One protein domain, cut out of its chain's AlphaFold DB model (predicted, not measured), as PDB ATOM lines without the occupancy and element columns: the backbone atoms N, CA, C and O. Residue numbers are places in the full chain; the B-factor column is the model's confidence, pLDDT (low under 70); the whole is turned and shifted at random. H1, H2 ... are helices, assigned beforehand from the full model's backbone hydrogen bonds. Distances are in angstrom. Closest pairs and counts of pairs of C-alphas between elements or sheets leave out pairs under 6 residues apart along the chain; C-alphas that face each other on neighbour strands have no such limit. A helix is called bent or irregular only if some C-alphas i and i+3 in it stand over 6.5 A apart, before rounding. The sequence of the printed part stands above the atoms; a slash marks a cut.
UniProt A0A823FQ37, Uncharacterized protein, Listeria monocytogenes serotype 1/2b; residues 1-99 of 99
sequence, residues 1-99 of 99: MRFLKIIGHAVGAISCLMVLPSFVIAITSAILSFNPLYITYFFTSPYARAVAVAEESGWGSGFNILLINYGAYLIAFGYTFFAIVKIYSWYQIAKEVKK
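What this domain is: This is residues 1 to 99 of the 99 residues of an uncharacterized protein of Listeria monocytogenes serotype 1/2b (UniProt A0A823FQ37). Three helices make a flat, open triangle: bent H1 and kinked H2 form one corner, H2 folds back into long H3 as a hairpin at the second, and H3 crosses H1a at the third. The first residues, 1 to 7, and the far end of H3 with the tail, residues 84 to 99, stick out beyond the triangle. The printed part has 99 residues, with three named helices in the order H1, H2, H3 and no named strand; the class is all helix. It is loose, with a radius of gyration of the C-alphas of 17.9 A and spans of 62 by 43 by 13 A.

Where its parts are: H1, residues 2 to 32, was assigned as one helix by its hydrogen bonds but is bent, with C-alphas 18 and 21 6.9 A apart. Its arm H1a, residues 2 to 18, begins at C-alpha 2 (94.878, -31.528, 44.114) and is 24.7 A long; its arm H1b, residues 21 to 32, is 16.4 A long. H2, residues 37 to 57, is 28.9 A long and irregular, with C-alphas 43 and 46 7.0 A apart and a kink of 53 degrees near residue 44. H3, residues 59 to 97, is 56.8 A long and ends at C-alpha 97 (106.981, -26.960, 18.670).

How they stand to each other: H1a and H1b stand at a shallow tilt of 34.8 degrees, only just short of steep. Residues 11 to 18 of H1a touch residues 72 to 80 of H3; the closest C-alphas, of Cys 16 and Ala 76, are 4.6 A apart. H1a and H3 run opposite ways at a steep tilt of 69 degrees, only just short of about perpendicular. H1b touches residues 37 to 42 of H2, closest at the C-alphas of Ala 30 and Tyr 38, 5.1 A, opposite ways at a steep tilt of 46 degrees. H2 and H3 are a helical hairpin; residues 46 to 54 touch 59 to 70, closest at the C-alphas of Ala 50 and Gly 62, 4.3 A, opposite ways at a tilt of 37 degrees, only just steep. H1a and H2 are apart, as are H1b and H3. Each O i to N i+4 pair is within hydrogen-bond range in H1a, H1b and H3, and 14 of 17 are in H2.

The domain as a whole: The C-alphas of Glu 56 and Lys 99 are the two farthest apart, at 63.1 A. The printed part has no cut, and both links are tight. The mean pLDDT of the printed part is 91.4; residues 1, 98 and 99 are under 70.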
ATOM      1  N   MET A   1      96.012 -30.481  48.276       64.25
ATOM      2  CA  MET A   1      96.253 -29.522  47.164       64.25
ATOM      3  C   MET A   1      95.541 -29.884  45.855       64.25
ATOM      4  O   MET A   1      94.907 -29.006  45.290       64.25
ATOM      5  N   ARG A   2      95.598 -31.133  45.351       81.50
ATOM      6  CA  ARG A   2      94.878 -31.528  44.114       81.50
ATOM      7  C   ARG A   2      93.352 -31.391  44.222       81.50
ATOM      8  O   ARG A   2      92.731 -30.856  43.316       81.50
ATOM      9  N   PHE A   3      92.779 -31.795  45.355       85.12
ATOM     10  CA  PHE A   3      91.336 -31.729  45.603       85.12
ATOM     11  C   PHE A   3      90.762 -30.300  45.534       85.12
ATOM     12  O   PHE A   3      89.798 -30.065  44.816       85.12
ATOM     13  N   LEU A   4      91.419 -29.318  46.167       84.88
ATOM     14  CA  LEU A   4      91.025 -27.900  46.082       84.88
ATOM     15  C   LEU A   4      91.041 -27.359  44.646       84.88
ATOM     16  O   LEU A   4      90.162 -26.587  44.278       84.88
ATOM     17  N   LYS A   5      92.004 -27.784  43.817       85.88
ATOM     18  CA  LYS A   5      92.038 -27.401  42.396       85.88
ATOM     19  C   LYS A   5      90.830 -27.955  41.640       85.88
ATOM     20  O   LYS A   5      90.244 -27.239  40.838       85.88
ATOM     21  N   ILE A   6      90.450 -29.205  41.910       91.19
ATOM     22  CA  ILE A   6      89.273 -29.838  41.296       91.19
ATOM     23  C   ILE A   6      87.999 -29.090  41.698       91.19
ATOM     24  O   ILE A   6      87.210 -28.743  40.826       91.19
ATOM     25  N   ILE A   7      87.834 -28.777  42.987       92.06
ATOM     26  CA  ILE A   7      86.686 -27.995  43.468       92.06
ATOM     27  C   ILE A   7      86.645 -26.625  42.790       92.06
ATOM     28  O   ILE A   7      85.598 -26.235  42.285       92.06
ATOM     29  N   GLY A   8      87.774 -25.914  42.719       89.88
ATOM     30  CA  GLY A   8      87.841 -24.611  42.054       89.88
ATOM     31  C   GLY A   8      87.418 -24.671  40.582       89.88
ATOM     32  O   GLY A   8      86.660 -23.819  40.127       89.88
ATOM     33  N   HIS A   9      87.841 -25.709  39.851       93.56
ATOM     34  CA  HIS A   9      87.398 -25.943  38.474       93.56
ATOM     35  C   HIS A   9      85.905 -26.261  38.376       93.56
ATOM     36  O   HIS A   9      85.237 -25.729  37.493       93.56
ATOM     37  N   ALA A  10      85.379 -27.100  39.269       92.88
ATOM     38  CA  ALA A  10      83.964 -27.452  39.284       92.88
ATOM     39  C   ALA A  10      83.088 -26.223  39.561       92.88
ATOM     40  O   ALA A  10      82.167 -25.946  38.799       92.88
ATOM     41  N   VAL A  11      83.422 -25.443  40.594       93.94
ATOM     42  CA  VAL A  11      82.717 -24.202  40.940       93.94
ATOM     43  C   VAL A  11      82.786 -23.207  39.780       93.94
ATOM     44  O   VAL A  11      81.752 -22.707  39.351       93.94
ATOM     45  N   GLY A  12      83.973 -22.990  39.202       92.69
ATOM     46  CA  GLY A  12      84.147 -22.106  38.048       92.69
ATOM     47  C   GLY A  12      83.325 -22.526  36.827       92.69
ATOM     48  O   GLY A  12      82.656 -21.693  36.213       92.69
ATOM     49  N   ALA A  13      83.326 -23.820  36.499       93.25
ATOM     50  CA  ALA A  13      82.557 -24.365  35.384       93.25
ATOM     51  C   ALA A  13      81.044 -24.239  35.609       93.25
ATOM     52  O   ALA A  13      80.336 -23.789  34.711       93.25
ATOM     53  N   ILE A  14      80.552 -24.574  36.807       92.81
ATOM     54  CA  ILE A  14      79.131 -24.444  37.161       92.81
ATOM     55  C   ILE A  14      78.701 -22.977  37.081       92.81
ATOM     56  O   ILE A  14      77.698 -22.673  36.439       92.81
ATOM     57  N   SER A  15      79.483 -22.052  37.645       93.38
ATOM     58  CA  SER A  15      79.202 -20.619  37.533       93.38
ATOM     59  C   SER A  15      79.157 -20.160  36.073       93.38
ATOM     60  O   SER A  15      78.244 -19.434  35.694       93.38
ATOM     61  N   CYS A  16      80.069 -20.630  35.217       92.69
ATOM     62  CA  CYS A  16      80.020 -20.323  33.784       92.69
ATOM     63  C   CYS A  16      78.752 -20.866  33.112       92.69
ATOM     64  O   CYS A  16      78.129 -20.148  32.337       92.69
ATOM     65  N   LEU A  17      78.332 -22.095  33.425       90.69
ATOM     66  CA  LEU A  17      77.107 -22.689  32.878       90.69
ATOM     67  C   LEU A  17      75.842 -21.940  33.313       90.69
ATOM     68  O   LEU A  17      74.891 -21.858  32.542       90.69
ATOM     69  N   MET A  18      75.832 -21.357  34.512       88.94
ATOM     70  CA  MET A  18      74.713 -20.536  34.986       88.94
ATOM     71  C   MET A  18      74.651 -19.163  34.298       88.94
ATOM     72  O   MET A  18      73.568 -18.610  34.100       88.94
ATOM     73  N   VAL A  19      75.806 -18.592  33.949       93.06
ATOM     74  CA  VAL A  19      75.919 -17.189  33.521       93.06
ATOM     75  C   VAL A  19      75.983 -17.045  31.999       93.06
ATOM     76  O   VAL A  19      75.277 -16.207  31.436       93.06
ATOM     77  N   LEU A  20      76.785 -17.866  31.318       90.56
ATOM     78  CA  LEU A  20      77.064 -17.728  29.885       90.56
ATOM     79  C   LEU A  20      75.823 -17.844  28.991       90.56
ATOM     80  O   LEU A  20      75.694 -17.000  28.106       90.56
ATOM     81  N   PRO A  21      74.885 -18.796  29.188       91.06
ATOM     82  CA  PRO A  21      73.691 -18.867  28.344       91.06
ATOM     83  C   PRO A  21      72.875 -17.571  28.400       91.06
ATOM     84  O   PRO A  21      72.506 -17.015  27.367       91.06
ATOM     85  N   SER A  22      72.678 -17.039  29.609       89.94
ATOM     86  CA  SER A  22      71.965 -15.780  29.843       89.94
ATOM     87  C   SER A  22      72.682 -14.593  29.192       89.94
ATOM     88  O   SER A  22      72.041 -13.723  28.605       89.94
ATOM     89  N   PHE A  23      74.016 -14.570  29.251       92.88
ATOM     90  CA  PHE A  23      74.835 -13.528  28.633       92.88
ATOM     91  C   PHE A  23      74.755 -13.559  27.101       92.88
ATOM     92  O   PHE A  23      74.568 -12.521  26.466       92.88
ATOM     93  N   VAL A  24      74.837 -14.751  26.502       93.44
ATOM     94  CA  VAL A  24      74.722 -14.942  25.049       93.44
ATOM     95  C   VAL A  24      73.348 -14.496  24.554       93.44
ATOM     96  O   VAL A  24      73.269 -13.777  23.559       93.44
ATOM     97  N   ILE A  25      72.272 -14.855  25.260       94.12
ATOM     98  CA  ILE A  25      70.912 -14.404  24.931       94.12
ATOM     99  C   ILE A  25      70.808 -12.878  25.011       94.12
ATOM    100  O   ILE A  25      70.234 -12.266  24.111       94.12
ATOM    101  N   ALA A  26      71.381 -12.255  26.042       94.81
ATOM    102  CA  ALA A  26      71.340 -10.807  26.224       94.81
ATOM    103  C   ALA A  26      72.070 -10.055  25.103       94.81
ATOM    104  O   ALA A  26      71.509  -9.119  24.534       94.81
ATOM    105  N   ILE A  27      73.278 -10.498  24.731       95.56
ATOM    106  CA  ILE A  27      74.024  -9.934  23.594       95.56
ATOM    107  C   ILE A  27      73.246 -10.133  22.296       95.56
ATOM    108  O   ILE A  27      73.072  -9.189  21.530       95.56
ATOM    109  N   THR A  28      72.761 -11.351  22.054       96.00
ATOM    110  CA  THR A  28      72.041 -11.683  20.819       96.00
ATOM    111  C   THR A  28      70.789 -10.822  20.685       96.00
ATOM    112  O   THR A  28      70.573 -10.203  19.647       96.00
ATOM    113  N   SER A  29      70.009 -10.703  21.761       95.94
ATOM    114  CA  SER A  29      68.821  -9.848  21.816       95.94
ATOM    115  C   SER A  29      69.173  -8.382  21.581       95.94
ATOM    116  O   SER A  29      68.496  -7.718  20.801       95.94
ATOM    117  N   ALA A  30      70.247  -7.882  22.195       96.19
ATOM    118  CA  ALA A  30      70.682  -6.500  22.023       96.19
ATOM    119  C   ALA A  30      71.081  -6.180  20.579       96.19
ATOM    120  O   ALA A  30      70.727  -5.120  20.071       96.19
ATOM    121  N   ILE A  31      71.774  -7.106  19.910       96.88
ATOM    122  CA  ILE A  31      72.176  -6.954  18.509       96.88
ATOM    123  C   ILE A  31      70.951  -7.011  17.592       96.88
ATOM    124  O   ILE A  31      70.757  -6.108  16.786       96.88
ATOM    125  N   LEU A  32      70.106  -8.040  17.727       97.56
ATOM    126  CA  LEU A  32      68.953  -8.245  16.839       97.56
ATOM    127  C   LEU A  32      67.918  -7.119  16.934       97.56
ATOM    128  O   LEU A  32      67.269  -6.796  15.944       97.56
ATOM    129  N   SER A  33      67.766  -6.526  18.117       96.06
ATOM    130  CA  SER A  33      66.825  -5.428  18.361       96.06
ATOM    131  C   SER A  33      67.449  -4.036  18.256       96.06
ATOM    132  O   SER A  33      66.736  -3.050  18.432       96.06
ATOM    133  N   PHE A  34      68.766  -3.941  18.026       95.62
ATOM    134  CA  PHE A  34      69.537  -2.697  18.132       95.62
ATOM    135  C   PHE A  34      69.265  -1.919  19.434       95.62
ATOM    136  O   PHE A  34      69.232  -0.689  19.447       95.62
ATOM    137  N   ASN A  35      69.066  -2.637  20.543       95.75
ATOM    138  CA  ASN A  35      68.714  -2.045  21.827       95.75
ATOM    139  C   ASN A  35      69.659  -2.520  22.950       95.75
ATOM    140  O   ASN A  35      69.591  -3.675  23.380       95.75
ATOM    141  N   PRO A  36      70.517  -1.638  23.496       92.38
ATOM    142  CA  PRO A  36      71.473  -2.010  24.539       92.38
ATOM    143  C   PRO A  36      70.819  -2.332  25.894       92.38
ATOM    144  O   PRO A  36      71.477  -2.903  26.769       92.38
ATOM    145  N   LEU A  37      69.531  -2.024  26.095       94.44
ATOM    146  CA  LEU A  37      68.821  -2.350  27.338       94.44
ATOM    147  C   LEU A  37      68.808  -3.854  27.633       94.44
ATOM    148  O   LEU A  37      68.874  -4.235  28.798       94.44
ATOM    149  N   TYR A  38      68.825  -4.715  26.611       92.00
ATOM    150  CA  TYR A  38      68.889  -6.166  26.813       92.00
ATOM    151  C   TYR A  38      70.171  -6.620  27.526       92.00
ATOM    152  O   TYR A  38      70.125  -7.551  28.329       92.00
ATOM    153  N   ILE A  39      71.295  -5.924  27.318       93.06
ATOM    154  CA  ILE A  39      72.531  -6.162  28.081       93.06
ATOM    155  C   ILE A  39      72.354  -5.696  29.528       93.06
ATOM    156  O   ILE A  39      72.793  -6.366  30.459       93.06
ATOM    157  N   THR A  40      71.670  -4.572  29.739       92.38
ATOM    158  CA  THR A  40      71.400  -4.059  31.090       92.38
ATOM    159  C   THR A  40      70.551  -5.046  31.893       92.38
ATOM    160  O   THR A  40      70.874  -5.325  33.046       92.38
ATOM    161  N   TYR A  41      69.532  -5.652  31.273       91.81
ATOM    162  CA  TYR A  41      68.693  -6.667  31.920       91.81
ATOM    163  C   TYR A  41      69.471  -7.887  32.397       91.81
ATOM    164  O   TYR A  41      69.153  -8.434  33.449       91.81
ATOM    165  N   PHE A  42      70.518  -8.295  31.684       93.69
ATOM    166  CA  PHE A  42      71.392  -9.360  32.164       93.69
ATOM    167  C   PHE A  42      72.014  -9.001  33.522       93.69
ATOM    168  O   PHE A  42      71.899  -9.780  34.470       93.69
ATOM    169  N   PHE A  43      72.576  -7.796  33.649       91.69
ATOM    170  CA  PHE A  43      73.217  -7.336  34.884       91.69
ATOM    171  C   PHE A  43      72.235  -7.034  36.024       91.69
ATOM    172  O   PHE A  43      72.600  -7.176  37.193       91.69
ATOM    173  N   THR A  44      70.999  -6.640  35.715       92.88
ATOM    174  CA  THR A  44      69.974  -6.334  36.726       92.88
ATOM    175  C   THR A  44      69.095  -7.535  37.087       92.88
ATOM    176  O   THR A  44      68.447  -7.520  38.133       92.88
ATOM    177  N   SER A  45      69.102  -8.616  36.297       90.75
ATOM    178  CA  SER A  45      68.281  -9.809  36.560       90.75
ATOM    179  C   SER A  45      68.506 -10.470  37.929       90.75
ATOM    180  O   SER A  45      67.533 -10.979  38.490       90.75
ATOM    181  N   PRO A  46      69.727 -10.511  38.508       92.62
ATOM    182  CA  PRO A  46      69.917 -11.047  39.854       92.62
ATOM    183  C   PRO A  46      69.195 -10.217  40.913       92.62
ATOM    184  O   PRO A  46      68.588 -10.776  41.823       92.62
ATOM    185  N   TYR A  47      69.224  -8.891  40.763       93.12
ATOM    186  CA  TYR A  47      68.535  -7.974  41.659       93.12
ATOM    187  C   TYR A  47      67.017  -8.145  41.569       93.12
ATOM    188  O   TYR A  47      66.368  -8.315  42.594       93.12
ATOM    189  N   ALA A  48      66.457  -8.204  40.358       92.38
ATOM    190  CA  ALA A  48      65.022  -8.431  40.174       92.38
ATOM    191  C   ALA A  48      64.553  -9.749  40.820       92.38
ATOM    192  O   ALA A  48      63.533  -9.784  41.503       92.38
ATOM    193  N   ARG A  49      65.338 -10.826  40.672       90.31
ATOM    194  CA  ARG A  49      65.067 -12.112  41.335       90.31
ATOM    195  C   ARG A  49      65.156 -12.015  42.855       90.31
ATOM    196  O   ARG A  49      64.323 -12.584  43.547       90.31
ATOM    197  N   ALA A  50      66.146 -11.296  43.375       93.06
ATOM    198  CA  ALA A  50      66.292 -11.082  44.809       93.06
ATOM    199  C   ALA A  50      65.115 -10.299  45.406       93.06
ATOM    200  O   ALA A  50      64.665 -10.647  46.493       93.06
ATOM    201  N   VAL A  51      64.603  -9.288  44.694       94.06
ATOM    202  CA  VAL A  51      63.411  -8.529  45.102       94.06
ATOM    203  C   VAL A  51      62.185  -9.438  45.150       94.06
ATOM    204  O   VAL A  51      61.529  -9.482  46.184       94.06
ATOM    205  N   ALA A  52      61.938 -10.239  44.109       93.44
ATOM    206  CA  ALA A  52      60.814 -11.181  44.098       93.44
ATOM    207  C   ALA A  52      60.868 -12.171  45.280       93.44
ATOM    208  O   ALA A  52      59.881 -12.376  45.980       93.44
ATOM    209  N   VAL A  53      62.047 -12.727  45.584       93.75
ATOM    210  CA  VAL A  53      62.209 -13.609  46.755       93.75
ATOM    211  C   VAL A  53      62.062 -12.849  48.077       93.75
ATOM    212  O   VAL A  53      61.567 -13.407  49.055       93.75
ATOM    213  N   ALA A  54      62.486 -11.585  48.136       94.50
ATOM    214  CA  ALA A  54      62.315 -10.761  49.326       94.50
ATOM    215  C   ALA A  54      60.839 -10.460  49.617       94.50
ATOM    216  O   ALA A  54      60.460 -10.419  50.786       94.50
ATOM    217  N   GLU A  55      60.016 -10.292  48.581       94.50
ATOM    218  CA  GLU A  55      58.568 -10.099  48.708       94.50
ATOM    219  C   GLU A  55      57.864 -11.356  49.241       94.50
ATOM    220  O   GLU A  55      56.963 -11.247  50.068       94.50
ATOM    221  N   GLU A  56      58.308 -12.550  48.839       92.56
ATOM    222  CA  GLU A  56      57.694 -13.818  49.261       92.56
ATOM    223  C   GLU A  56      58.216 -14.347  50.607       92.56
ATOM    224  O   GLU A  56      57.469 -14.924  51.394       92.56
ATOM    225  N   SER A  57      59.520 -14.210  50.860       92.31
ATOM    226  CA  SER A  57      60.239 -14.901  51.946       92.31
ATOM    227  C   SER A  57      61.085 -13.966  52.822       92.31
ATOM    228  O   SER A  57      61.861 -14.427  53.663       92.31
ATOM    229  N   GLY A  58      60.961 -12.650  52.633       94.25
ATOM    230  CA  GLY A  58      61.691 -11.630  53.382       94.25
ATOM    231  C   GLY A  58      63.111 -11.355  52.871       94.25
ATOM    232  O   GLY A  58      63.762 -12.174  52.213       94.25
ATOM    233  N   TRP A  59      63.634 -10.179  53.229       90.44
ATOM    234  CA  TRP A  59      64.927  -9.669  52.749       90.44
ATOM    235  C   TRP A  59      66.139 -10.543  53.094       90.44
ATOM    236  O   TRP A  59      67.128 -10.505  52.366       90.44
ATOM    237  N   GLY A  60      66.069 -11.369  54.143       91.81
ATOM    238  CA  GLY A  60      67.134 -12.330  54.453       91.81
ATOM    239  C   GLY A  60      67.331 -13.367  53.341       91.81
ATOM    240  O   GLY A  60      68.458 -13.622  52.920       91.81
ATOM    241  N   SER A  61      66.235 -13.917  52.807       91.12
ATOM    242  CA  SER A  61      66.278 -14.854  51.678       91.12
ATOM    243  C   SER A  61      66.660 -14.144  50.375       91.12
ATOM    244  O   SER A  61      67.535 -14.608  49.641       91.12
ATOM    245  N   GLY A  62      66.087 -12.958  50.132       91.25
ATOM    246  CA  GLY A  62      66.423 -12.132  48.968       91.25
ATOM    247  C   GLY A  62      67.915 -11.793  48.888       91.25
ATOM    248  O   GLY A  62      68.529 -11.931  47.829       91.25
ATOM    249  N   PHE A  63      68.540 -11.437  50.014       93.62
ATOM    250  CA  PHE A  63      69.974 -11.145  50.066       93.62
ATOM    251  C   PHE A  63      70.840 -12.370  49.741       93.62
ATOM    252  O   PHE A  63      71.812 -12.252  48.994       93.62
ATOM    253  N   ASN A  64      70.462 -13.561  50.218       93.56
ATOM    254  CA  ASN A  64      71.161 -14.802  49.873       93.56
ATOM    255  C   ASN A  64      71.105 -15.082  48.366       93.56
ATOM    256  O   ASN A  64      72.125 -15.404  47.756       93.56
ATOM    257  N   ILE A  65      69.937 -14.907  47.745       92.69
ATOM    258  CA  ILE A  65      69.778 -15.057  46.293       92.69
ATOM    259  C   ILE A  65      70.642 -14.047  45.539       92.69
ATOM    260  O   ILE A  65      71.308 -14.416  44.567       92.69
ATOM    261  N   LEU A  66      70.670 -12.796  45.999       93.50
ATOM    262  CA  LEU A  66      71.481 -11.740  45.406       93.50
ATOM    263  C   LEU A  66      72.972 -12.103  45.443       93.50
ATOM    264  O   LEU A  66      73.636 -12.070  44.405       93.50
ATOM    265  N   LEU A  67      73.475 -12.522  46.608       93.19
ATOM    266  CA  LEU A  67      74.865 -12.938  46.796       93.19
ATOM    267  C   LEU A  67      75.238 -14.144  45.934       93.19
ATOM    268  O   LEU A  67      76.294 -14.134  45.307       93.19
ATOM    269  N   ILE A  68      74.386 -15.169  45.870       92.19
ATOM    270  CA  ILE A  68      74.656 -16.372  45.072       92.19
ATOM    271  C   ILE A  68      74.744 -16.020  43.585       92.19
ATOM    272  O   ILE A  68      75.682 -16.436  42.903       92.19
ATOM    273  N   ASN A  69      73.795 -15.233  43.075       92.50
ATOM    274  CA  ASN A  69      73.751 -14.905  41.652       92.50
ATOM    275  C   ASN A  69      74.896 -13.965  41.247       92.50
ATOM    276  O   ASN A  69      75.609 -14.266  40.291       92.50
ATOM    277  N   TYR A  70      75.127 -12.865  41.974       94.38
ATOM    278  CA  TYR A  70      76.255 -11.977  41.666       94.38
ATOM    279  C   TYR A  70      77.611 -12.635  41.952       94.38
ATOM    280  O   TYR A  70      78.567 -12.425  41.205       94.38
ATOM    281  N   GLY A  71      77.695 -13.493  42.971       94.62
ATOM    282  CA  GLY A  71      78.871 -14.318  43.232       94.62
ATOM    283  C   GLY A  71      79.199 -15.229  42.049       94.62
ATOM    284  O   GLY A  71      80.345 -15.266  41.602       94.62
ATOM    285  N   ALA A  72      78.194 -15.892  41.465       93.62
ATOM    286  CA  ALA A  72      78.375 -16.693  40.258       93.62
ATOM    287  C   ALA A  72      78.867 -15.854  39.066       93.62
ATOM    288  O   ALA A  72      79.709 -16.330  38.309       93.62
ATOM    289  N   TYR A  73      78.411 -14.605  38.913       94.31
ATOM    290  CA  TYR A  73      78.879 -13.709  37.844       94.31
ATOM    291  C   TYR A  73      80.375 -13.403  37.993       94.31
ATOM    292  O   TYR A  73      81.129 -13.525  37.026       94.31
ATOM    293  N   LEU A  74      80.822 -13.063  39.205       94.50
ATOM    294  CA  LEU A  74      82.231 -12.774  39.491       94.50
ATOM    295  C   LEU A  74      83.122 -14.006  39.295       94.50
ATOM    296  O   LEU A  74      84.185 -13.915  38.677       94.50
ATOM    297  N   ILE A  75      82.677 -15.165  39.784       95.06
ATOM    298  CA  ILE A  75      83.403 -16.429  39.628       95.06
ATOM    299  C   ILE A  75      83.494 -16.809  38.149       95.06
ATOM    300  O   ILE A  75      84.575 -17.167  37.685       95.06
ATOM    301  N   ALA A  76      82.389 -16.710  37.404       93.94
ATOM    302  CA  ALA A  76      82.370 -16.998  35.976       93.94
ATOM    303  C   ALA A  76      83.357 -16.097  35.226       93.94
ATOM    304  O   ALA A  76      84.191 -16.603  34.482       93.94
ATOM    305  N   PHE A  77      83.342 -14.788  35.493       92.88
ATOM    306  CA  PHE A  77      84.277 -13.842  34.887       92.88
ATOM    307  C   PHE A  77      85.744 -14.211  35.163       92.88
ATOM    308  O   PHE A  77      86.540 -14.353  34.231       92.88
ATOM    309  N   GLY A  78      86.098 -14.433  36.434       93.69
ATOM    310  CA  GLY A  78      87.459 -14.809  36.815       93.69
ATOM    311  C   GLY A  78      87.895 -16.144  36.205       93.69
ATOM    312  O   GLY A  78      89.024 -16.279  35.730       93.69
ATOM    313  N   TYR A  79      86.991 -17.124  36.158       93.81
ATOM    314  CA  TYR A  79      87.273 -18.437  35.588       93.81
ATOM    315  C   TYR A  79      87.417 -18.398  34.064       93.81
ATOM    316  O   TYR A  79      88.323 -19.033  33.522       93.81
ATOM    317  N   THR A  80      86.588 -17.619  33.363       90.75
ATOM    318  CA  THR A  80      86.731 -17.386  31.922       90.75
ATOM    319  C   THR A  80      88.068 -16.718  31.612       90.75
ATOM    320  O   THR A  80      88.782 -17.189  30.728       90.75
ATOM    321  N   PHE A  81      88.465 -15.689  32.368       92.00
ATOM    322  CA  PHE A  81      89.771 -15.046  32.195       92.00
ATOM    323  C   PHE A  81      90.925 -16.036  32.401       92.00
ATOM    324  O   PHE A  81      91.815 -16.151  31.556       92.00
ATOM    325  N   PHE A  82      90.875 -16.820  33.481       92.69
ATOM    326  CA  PHE A  82      91.846 -17.883  33.738       92.69
ATOM    327  C   PHE A  82      91.916 -18.899  32.583       92.69
ATOM    328  O   PHE A  82      93.006 -19.284  32.156       92.69
ATOM    329  N   ALA A  83      90.765 -19.320  32.048       90.62
ATOM    330  CA  ALA A  83      90.700 -20.250  30.927       90.62
ATOM    331  C   ALA A  83      91.333 -19.660  29.655       90.62
ATOM    332  O   ALA A  83      92.111 -20.350  28.999       90.62
ATOM    333  N   ILE A  84      91.073 -18.385  29.347       92.12
ATOM    334  CA  ILE A  84      91.667 -17.679  28.200       92.12
ATOM    335  C   ILE A  84      93.194 -17.654  28.305       92.12
ATOM    336  O   ILE A  84      93.876 -18.040  27.357       92.12
ATOM    337  N   VAL A  85      93.741 -17.267  29.464       93.19
ATOM    338  CA  VAL A  85      95.199 -17.237  29.691       93.19
ATOM    339  C   VAL A  85      95.815 -18.620  29.476       93.19
ATOM    340  O   VAL A  85      96.863 -18.753  28.840       93.19
ATOM    341  N   LYS A  86      95.146 -19.674  29.955       91.56
ATOM    342  CA  LYS A  86      95.616 -21.054  29.808       91.56
ATOM    343  C   LYS A  86      95.598 -21.523  28.351       91.56
ATOM    344  O   LYS A  86      96.573 -22.114  27.893       91.56
ATOM    345  N   ILE A  87      94.524 -21.226  27.618       91.56
ATOM    346  CA  ILE A  87      94.401 -21.542  26.188       91.56
ATOM    347  C   ILE A  87      95.478 -20.803  25.387       91.56
ATOM    348  O   ILE A  87      96.130 -21.405  24.536       91.56
ATOM    349  N   TYR A  88      95.716 -19.525  25.692       92.19
ATOM    350  CA  TYR A  88      96.762 -18.741  25.042       92.19
ATOM    351  C   TYR A  88      98.159 -19.323  25.299       92.19
ATOM    352  O   TYR A  88      98.953 -19.450  24.370       92.19
ATOM    353  N   SER A  89      98.445 -19.742  26.535       92.31
ATOM    354  CA  SER A  89      99.703 -20.415  26.876       92.31
ATOM    355  C   SER A  89      99.906 -21.699  26.064       92.31
ATOM    356  O   SER A  89     100.973 -21.895  25.485       92.31
ATOM    357  N   TRP A  90      98.877 -22.543  25.943       91.56
ATOM    358  CA  TRP A  90      98.944 -23.752  25.116       91.56
ATOM    359  C   TRP A  90      99.156 -23.450  23.634       91.56
ATOM    360  O   TRP A  90      99.916 -24.152  22.969       91.56
ATOM    361  N   TYR A  91      98.522 -22.394  23.122       91.62
ATOM    362  CA  TYR A  91      98.716 -21.950  21.747       91.62
ATOM    363  C   TYR A  91     100.168 -21.524  21.474       91.62
ATOM    364  O   TYR A  91     100.722 -21.905  20.444       91.62
ATOM    365  N   GLN A  92     100.806 -20.792  22.398       90.81
ATOM    366  CA  GLN A  92     102.218 -20.406  22.260       90.81
ATOM    367  C   GLN A  92     103.137 -21.633  22.226       90.81
ATOM    368  O   GLN A  92     103.940 -21.761  21.306       90.81
ATOM    369  N   ILE A  93     102.942 -22.586  23.144       90.25
ATOM    370  CA  ILE A  93     103.724 -23.834  23.181       90.25
ATOM    371  C   ILE A  93     103.567 -24.611  21.865       90.25
ATOM    372  O   ILE A  93     104.548 -25.037  21.262       90.25
ATOM    373  N   ALA A  94     102.336 -24.763  21.370       86.75
ATOM    374  CA  ALA A  94     102.076 -25.468  20.115       86.75
ATOM    375  C   ALA A  94     102.704 -24.773  18.893       86.75
ATOM    376  O   ALA A  94     103.055 -25.434  17.915       86.75
ATOM    377  N   LYS A  95     102.836 -23.443  18.933       89.06
ATOM    378  CA  LYS A  95     103.487 -22.651  17.886       89.06
ATOM    379  C   LYS A  95     105.008 -22.812  17.907       89.06
ATOM    380  O   LYS A  95     105.607 -22.848  16.838       89.06
ATOM    381  N   GLU A  96     105.616 -22.915  19.086       85.44
ATOM    382  CA  GLU A  96     107.059 -23.134  19.251       85.44
ATOM    383  C   GLU A  96     107.487 -24.533  18.801       85.44
ATOM    384  O   GLU A  96     108.487 -24.655  18.113       85.44
ATOM    385  N   VAL A  97     106.695 -25.571  19.090       80.19
ATOM    386  CA  VAL A  97     106.981 -26.960  18.670       80.19
ATOM    387  C   VAL A  97     106.906 -27.156  17.145       80.19
ATOM    388  O   VAL A  97     107.451 -28.119  16.614       80.19
ATOM    389  N   LYS A  98     106.211 -26.266  16.425       65.50
ATOM    390  CA  LYS A  98     106.105 -26.297  14.956       65.50
ATOM    391  C   LYS A  98     107.206 -25.506  14.232       65.50
ATOM    392  O   LYS A  98     107.199 -25.508  13.001       65.50
ATOM    393  N   LYS A  99     108.071 -24.794  14.958       56.59
ATOM    394  CA  LYS A  99     109.262 -24.131  14.409       56.59
ATOM    395  C   LYS A  99     110.471 -25.044  14.526       56.59
ATOM    396  O   LYS A  99     111.320 -24.946  13.617       56.59
TER     397      LYS A  99